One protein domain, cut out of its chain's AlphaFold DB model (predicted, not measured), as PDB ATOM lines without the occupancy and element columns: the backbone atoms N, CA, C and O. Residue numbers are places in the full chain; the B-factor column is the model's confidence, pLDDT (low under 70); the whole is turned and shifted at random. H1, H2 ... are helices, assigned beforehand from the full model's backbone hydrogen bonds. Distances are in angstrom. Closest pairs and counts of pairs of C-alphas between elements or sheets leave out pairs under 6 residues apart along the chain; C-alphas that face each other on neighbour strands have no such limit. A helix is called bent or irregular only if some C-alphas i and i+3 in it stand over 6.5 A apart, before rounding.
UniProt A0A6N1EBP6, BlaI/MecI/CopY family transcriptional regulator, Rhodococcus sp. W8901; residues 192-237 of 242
ATOM      1  N   THR A 192     -53.194 -16.944  31.487       86.12
ATOM      2  CA  THR A 192     -52.462 -15.704  31.769       86.12
ATOM      3  C   THR A 192     -51.141 -15.985  32.489       86.12
ATOM      4  O   THR A 192     -50.094 -15.467  32.103       86.12
ATOM      5  N   ALA A 193     -51.162 -16.835  33.519       86.12
ATOM      6  CA  ALA A 193     -49.955 -17.226  34.242       86.12
ATOM      7  C   ALA A 193     -48.965 -17.973  33.333       86.12
ATOM      8  O   ALA A 193     -47.761 -17.722  33.376       86.12
ATOM      9  N   ALA A 194     -49.464 -18.849  32.460       87.06
ATOM     10  CA  ALA A 194     -48.637 -19.561  31.497       87.06
ATOM     11  C   ALA A 194     -48.014 -18.613  30.456       87.06
ATOM     12  O   ALA A 194     -46.865 -18.812  30.065       87.06
ATOM     13  N   ASP A 195     -48.736 -17.578  30.016       86.44
ATOM     14  CA  ASP A 195     -48.191 -16.539  29.135       86.44
ATOM     15  C   ASP A 195     -47.074 -15.744  29.793       86.44
ATOM     16  O   ASP A 195     -46.053 -15.488  29.155       86.44
ATOM     17  N   LEU A 196     -47.231 -15.411  31.071       86.25
ATOM     18  CA  LEU A 196     -46.190 -14.741  31.835       86.25
ATOM     19  C   LEU A 196     -44.927 -15.607  31.930       86.25
ATOM     20  O   LEU A 196     -43.833 -15.125  31.645       86.25
ATOM     21  N   VAL A 197     -45.064 -16.897  32.254       87.31
ATOM     22  CA  VAL A 197     -43.920 -17.828  32.272       87.31
ATOM     23  C   VAL A 197     -43.267 -17.904  30.890       87.31
ATOM     24  O   VAL A 197     -42.045 -17.815  30.779       87.31
ATOM     25  N   ARG A 198     -44.062 -17.987  29.813       86.69
ATOM     26  CA  ARG A 198     -43.544 -17.945  28.435       86.69
ATOM     27  C   ARG A 198     -42.787 -16.651  28.142       86.69
ATOM     28  O   ARG A 198     -41.772 -16.691  27.455       86.69
ATOM     29  N   GLN A 199     -43.274 -15.512  28.624       86.19
ATOM     30  CA  GLN A 199     -42.615 -14.223  28.440       86.19
ATOM     31  C   GLN A 199     -41.271 -14.177  29.169       86.19
ATOM     32  O   GLN A 199     -40.286 -13.755  28.568       86.19
ATOM     33  N   VAL A 200     -41.209 -14.673  30.408       87.75
ATOM     34  CA  VAL A 200     -39.959 -14.776  31.178       87.75
ATOM     35  C   VAL A 200     -38.934 -15.629  30.427       87.75
ATOM     36  O   VAL A 200     -37.823 -15.161  30.187       87.75
ATOM     37  N   LEU A 201     -39.331 -16.818  29.961       88.38
ATOM     38  CA  LEU A 201     -38.458 -17.720  29.194       88.38
ATOM     39  C   LEU A 201     -37.971 -17.112  27.870       88.38
ATOM     40  O   LEU A 201     -36.860 -17.389  27.436       88.38
ATOM     41  N   ARG A 202     -38.785 -16.282  27.207       87.00
ATOM     42  CA  ARG A 202     -38.367 -15.568  25.987       87.00
ATOM     43  C   ARG A 202     -37.390 -14.434  26.282       87.00
ATOM     44  O   ARG A 202     -36.543 -14.139  25.449       87.00
ATOM     45  N   SER A 203     -37.527 -13.787  27.437       87.12
ATOM     46  CA  SER A 203     -36.683 -12.655  27.825       87.12
ATOM     47  C   SER A 203     -35.314 -13.056  28.379       87.12
ATOM     48  O   SER A 203     -34.417 -12.220  28.405       87.12
ATOM     49  N   SER A 204     -35.132 -14.309  28.809       84.12
ATOM     50  CA  SER A 204     -33.902 -14.771  29.466       84.12
ATOM     51  C   SER A 204     -32.750 -15.103  28.514       84.12
ATOM     52  O   SER A 204     -31.644 -15.364  28.980       84.12
ATOM     53  N   GLY A 205     -32.982 -15.122  27.199       85.00
ATOM     54  CA  GLY A 205     -31.975 -15.464  26.184       85.00
ATOM     55  C   GLY A 205     -31.700 -16.968  26.063       85.00
ATOM     56  O   GLY A 205     -31.622 -17.473  24.949       85.00
ATOM     57  N   ASP A 206     -31.652 -17.687  27.186       89.62
ATOM     58  CA  ASP A 206     -31.563 -19.148  27.245       89.62
ATOM     59  C   ASP A 206     -32.737 -19.716  28.059       89.62
ATOM     60  O   ASP A 206     -32.798 -19.616  29.288       89.62
ATOM     61  N   ALA A 207     -33.723 -20.269  27.355       88.00
ATOM     62  CA  ALA A 207     -34.896 -20.864  27.986       88.00
ATOM     63  C   ALA A 207     -34.586 -22.230  28.621       88.00
ATOM     64  O   ALA A 207     -35.249 -22.614  29.587       88.00
ATOM     65  N   GLU A 208     -33.605 -22.963  28.090       87.25
ATOM     66  CA  GLU A 208     -33.228 -24.285  28.584       87.25
ATOM     67  C   GLU A 208     -32.565 -24.164  29.953       87.25
ATOM     68  O   GLU A 208     -32.994 -24.824  30.899       87.25
ATOM     69  N   GLN A 209     -31.614 -23.241  30.105       89.38
ATOM     70  CA  GLN A 209     -30.955 -22.998  31.390       89.38
ATOM     71  C   GLN A 209     -31.926 -22.503  32.460       89.38
ATOM     72  O   GLN A 209     -31.878 -22.973  33.596       89.38
ATOM     73  N   VAL A 210     -32.866 -21.616  32.117       89.38
ATOM     74  CA  VAL A 210     -33.900 -21.190  33.076       89.38
ATOM     75  C   VAL A 210     -34.775 -22.366  33.503       89.38
ATOM     76  O   VAL A 210     -35.076 -22.500  34.688       89.38
ATOM     77  N   MET A 211     -35.155 -23.246  32.573       87.50
ATOM     78  CA  MET A 211     -35.920 -24.447  32.913       87.50
ATOM     79  C   MET A 211     -35.113 -25.439  33.759       87.50
ATOM     80  O   MET A 211     -35.678 -26.018  34.686       87.50
ATOM     81  N   LEU A 212     -33.813 -25.607  33.501       89.12
ATOM     82  CA  LEU A 212     -32.922 -26.441  34.314       89.12
ATOM     83  C   LEU A 212     -32.769 -25.884  35.732       89.12
ATOM     84  O   LEU A 212     -32.925 -26.622  36.703       89.12
ATOM     85  N   HIS A 213     -32.528 -24.580  35.869       89.06
ATOM     86  CA  HIS A 213     -32.466 -23.925  37.173       89.06
ATOM     87  C   HIS A 213     -33.788 -24.044  37.928       89.06
ATOM     88  O   HIS A 213     -33.774 -24.414  39.100       89.06
ATOM     89  N   PHE A 214     -34.919 -23.820  37.252       87.38
ATOM     90  CA  PHE A 214     -36.243 -24.009  37.837       87.38
ATOM     91  C   PHE A 214     -36.453 -25.453  38.305       87.38
ATOM     92  O   PHE A 214     -36.883 -25.663  39.434       87.38
ATOM     93  N   ALA A 215     -36.106 -26.448  37.482       85.75
ATOM     94  CA  ALA A 215     -36.233 -27.860  37.835       85.75
ATOM     95  C   ALA A 215     -35.349 -28.254  39.031       85.75
ATOM     96  O   ALA A 215     -35.773 -29.058  39.855       85.75
ATOM     97  N   ASN A 216     -34.156 -27.665  39.153       87.25
ATOM     98  CA  ASN A 216     -33.248 -27.900  40.277       87.25
ATOM     99  C   ASN A 216     -33.697 -27.201  41.571       87.25
ATOM    100  O   ASN A 216     -33.415 -27.701  42.657       87.25
ATOM    101  N   SER A 217     -34.368 -26.048  41.471       87.69
ATOM    102  CA  SER A 217     -34.876 -25.299  42.630       87.69
ATOM    103  C   SER A 217     -36.302 -25.676  43.043       87.69
ATOM    104  O   SER A 217     -36.750 -25.257  44.108       87.69
ATOM    105  N   ALA A 218     -37.032 -26.407  42.198       86.69
ATOM    106  CA  ALA A 218     -38.421 -26.776  42.438       86.69
ATOM    107  C   ALA A 218     -38.546 -27.744  43.622       86.69
ATOM    108  O   ALA A 218     -37.780 -28.696  43.767       86.69
ATOM    109  N   SER A 219     -39.581 -27.544  44.436       87.62
ATOM    110  CA  SER A 219     -39.962 -28.498  45.476       87.62
ATOM    111  C   SER A 219     -40.360 -29.856  44.879       87.62
ATOM    112  O   SER A 219     -40.677 -29.983  43.689       87.62
ATOM    113  N   GLU A 220     -40.393 -30.900  45.712       85.75
ATOM    114  CA  GLU A 220     -40.823 -32.236  45.273       85.75
ATOM    115  C   GLU A 220     -42.261 -32.219  44.723       85.75
ATOM    116  O   GLU A 220     -42.573 -32.893  43.737       85.75
ATOM    117  N   ASP A 221     -43.135 -31.395  45.309       85.56
ATOM    118  CA  ASP A 221     -44.515 -31.233  44.860       85.56
ATOM    119  C   ASP A 221     -44.612 -30.541  43.499       85.56
ATOM    120  O   ASP A 221     -45.304 -31.045  42.609       85.56
ATOM    121  N   GLU A 222     -43.884 -29.443  43.296       85.56
ATOM    122  CA  GLU A 222     -43.818 -28.746  42.006       85.56
ATOM    123  C   GLU A 222     -43.230 -29.650  40.919       85.56
ATOM    124  O   GLU A 222     -43.802 -29.776  39.834       85.56
ATOM    125  N   SER A 223     -42.156 -30.376  41.235       85.75
ATOM    126  CA  SER A 223     -41.534 -31.359  40.344       85.75
ATOM    127  C   SER A 223     -42.494 -32.492  39.980       85.75
ATOM    128  O   SER A 223     -42.579 -32.925  38.826       85.75
ATOM    129  N   ARG A 224     -43.274 -32.989  40.947       87.81
ATOM    130  CA  ARG A 224     -44.320 -33.994  40.716       87.81
ATOM    131  C   ARG A 224     -45.436 -33.455  39.818       87.81
ATOM    132  O   ARG A 224     -45.859 -34.168  38.903       87.81
ATOM    133  N   ILE A 225     -45.889 -32.221  40.040       88.00
ATOM    134  CA  ILE A 225     -46.899 -31.558  39.203       88.00
ATOM    135  C   ILE A 225     -46.374 -31.389  37.775       88.00
ATOM    136  O   ILE A 225     -47.063 -31.790  36.833       88.00
ATOM    137  N   LEU A 226     -45.146 -30.891  37.609       86.25
ATOM    138  CA  LEU A 226     -44.515 -30.680  36.308       86.25
ATOM    139  C   LEU A 226     -44.373 -31.996  35.535       86.25
ATOM    140  O   LEU A 226     -44.808 -32.091  34.388       86.25
ATOM    141  N   ARG A 227     -43.857 -33.051  36.180       87.38
ATOM    142  CA  ARG A 227     -43.732 -34.387  35.568       87.38
ATOM    143  C   ARG A 227     -45.090 -34.951  35.149       87.38
ATOM    144  O   ARG A 227     -45.217 -35.507  34.057       87.38
ATOM    145  N   ARG A 228     -46.125 -34.798  35.983       89.25
ATOM    146  CA  ARG A 228     -47.492 -35.240  35.659       89.25
ATOM    147  C   ARG A 228     -48.074 -34.457  34.481       89.25
ATOM    148  O   ARG A 228     -48.695 -35.061  33.606       89.25
ATOM    149  N   ALA A 229     -47.886 -33.140  34.459       85.94
ATOM    150  CA  ALA A 229     -48.348 -32.276  33.380       85.94
ATOM    151  C   ALA A 229     -47.641 -32.607  32.056       85.94
ATOM    152  O   ALA A 229     -48.314 -32.829  31.053       85.94
ATOM    153  N   ALA A 230     -46.312 -32.755  32.066       85.31
ATOM    154  CA  ALA A 230     -45.522 -33.102  30.886       85.31
ATOM    155  C   ALA A 230     -45.958 -34.439  30.267       85.31
ATOM    156  O   ALA A 230     -46.165 -34.514  29.056       85.31
ATOM    157  N   ARG A 231     -46.187 -35.472  31.092       87.50
ATOM    158  CA  ARG A 231     -46.684 -36.777  30.619       87.50
ATOM    159  C   ARG A 231     -48.048 -36.667  29.934       87.50
ATOM    160  O   ARG A 231     -48.228 -37.236  28.865       87.50
ATOM    161  N   ARG A 232     -48.987 -35.907  30.513       84.75
ATOM    162  CA  ARG A 232     -50.330 -35.685  29.934       84.75
ATOM    163  C   ARG A 232     -50.291 -34.970  28.584       84.75
ATOM    164  O   ARG A 232     -51.151 -35.214  27.744       84.75
ATOM    165  N   THR A 233     -49.333 -34.069  28.389       79.31
ATOM    166  CA  THR A 233     -49.179 -33.342  27.123       79.31
ATOM    167  C   THR A 233     -48.493 -34.202  26.062       79.31
ATOM    168  O   THR A 233     -48.888 -34.152  24.902       79.31
ATOM    169  N   GLN A 234     -47.523 -35.037  26.450       74.56
ATOM    170  CA  GLN A 234     -46.852 -35.971  25.538       74.56
ATOM    171  C   GLN A 234     -47.811 -37.038  25.001       74.56
ATOM    172  O   GLN A 234     -47.809 -37.304  23.806       74.56
ATOM    173  N   THR A 235     -48.697 -37.581  25.841       69.00
ATOM    174  CA  THR A 235     -49.722 -38.542  25.393       69.00
ATOM    175  C   THR A 235     -50.827 -37.906  24.548       69.00
ATOM    176  O   THR A 235     -51.508 -38.601  23.803       69.00
ATOM    177  N   ARG A 236     -51.011 -36.583  24.642       62.03
ATOM    178  CA  ARG A 236     -51.938 -35.803  23.807       62.03
ATOM    179  C   ARG A 236     -51.361 -35.391  22.458       62.03
ATOM    180  O   ARG A 236     -52.107 -34.846  21.652       62.03
ATOM    181  N   ARG A 237     -50.071 -35.618  22.207       53.44
ATOM    182  CA  ARG A 237     -49.473 -35.474  20.880       53.44
ATOM    183  C   ARG A 237     -49.732 -36.804  20.149       53.44
ATOM    184  O   ARG A 237     -48.988 -37.751  20.398       53.44
TER     185      ARG A 237
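AT A GLANCE: This is residues 192 to 237 of the 242 residues of the protein "BlaI/MecI/CopY family transcriptional regulator" of Rhodococcus sp. W8901 (UniProt A0A6N1EBP6). Three helices follow one another in an open, angular chain: H2 and H3 make a V whose closed end lies where H2 ends and H3 begins, and H1 makes a corner with H2 at the other end of H2. The space between H1 and H3 is left open, and the contacts between the helices are few and lie near the two tight links. The printed part has 46 residues with three named helices, in the order H1, H2, H3, and no named strand; the class is all helix. It is only just loose, close to compact, with a radius of gyration of the C-alphas of 11.7 A, and the C-alphas span 28 by 24 by 19 A along their three main axes.

HOW THE PARTS SIT: H1, residues 192 to 203, is joined by a tight link of 3 residues to H2, residues 207 to 217. H1 and H2 are close but not clearly touching, with 2 pairs of C-alphas within 8 A; their closest C-alphas, those of Leu 201 and Ala 207, are 4.9 A apart. Their lines stand at a steep tilt of 64 degrees, and they run opposite ways. A tight link of 2 residues joins H2 to H3, residues 220 to 235. H2 and H3 are close but not clearly touching, with 1 pair of C-alphas within 8 A, that of Ala 215 and Ser 223 at 6.8 A. They run opposite ways at a steep tilt of 43 degrees, and their centres are 14.8 A apart. H1 and H3 are apart. In H1, H2 and H3 every O i to N i+4 pair is within hydrogen-bond range.

IN THESE COORDINATES: H1 begins at C-alpha 192, at (-52.462, -15.704, 31.769), and has 12 residues over 16.5 A from first to last C-alpha. H2 has 11 residues, Ala 207 to Ser 217, over 15.3 A, and ends at C-alpha 217, at (-34.876, -25.299, 42.630). H3, the longest helix with 16 residues, runs from Glu 220 to Thr 235 over 22.7 A and ends at C-alpha 235, at (-49.722, -38.542, 25.393). None of the three helices is bent.

THE WHOLE: The two C-alphas farthest apart are those of Gly 205, in the link from H1 to H2, and Thr 235, at 29.1 A. The C-alphas of the first and last printed residues, Thr 192 and Arg 237, are 22.8 A apart. Residues 192 to 197, which belong to H1, stand free, and so do residues 227 to 237, of which 227 to 235 belong to H3. The printed part has no cut, and neither link is long. The mean pLDDT of the printed part is 84.9; residues 235 to 237 are under 70.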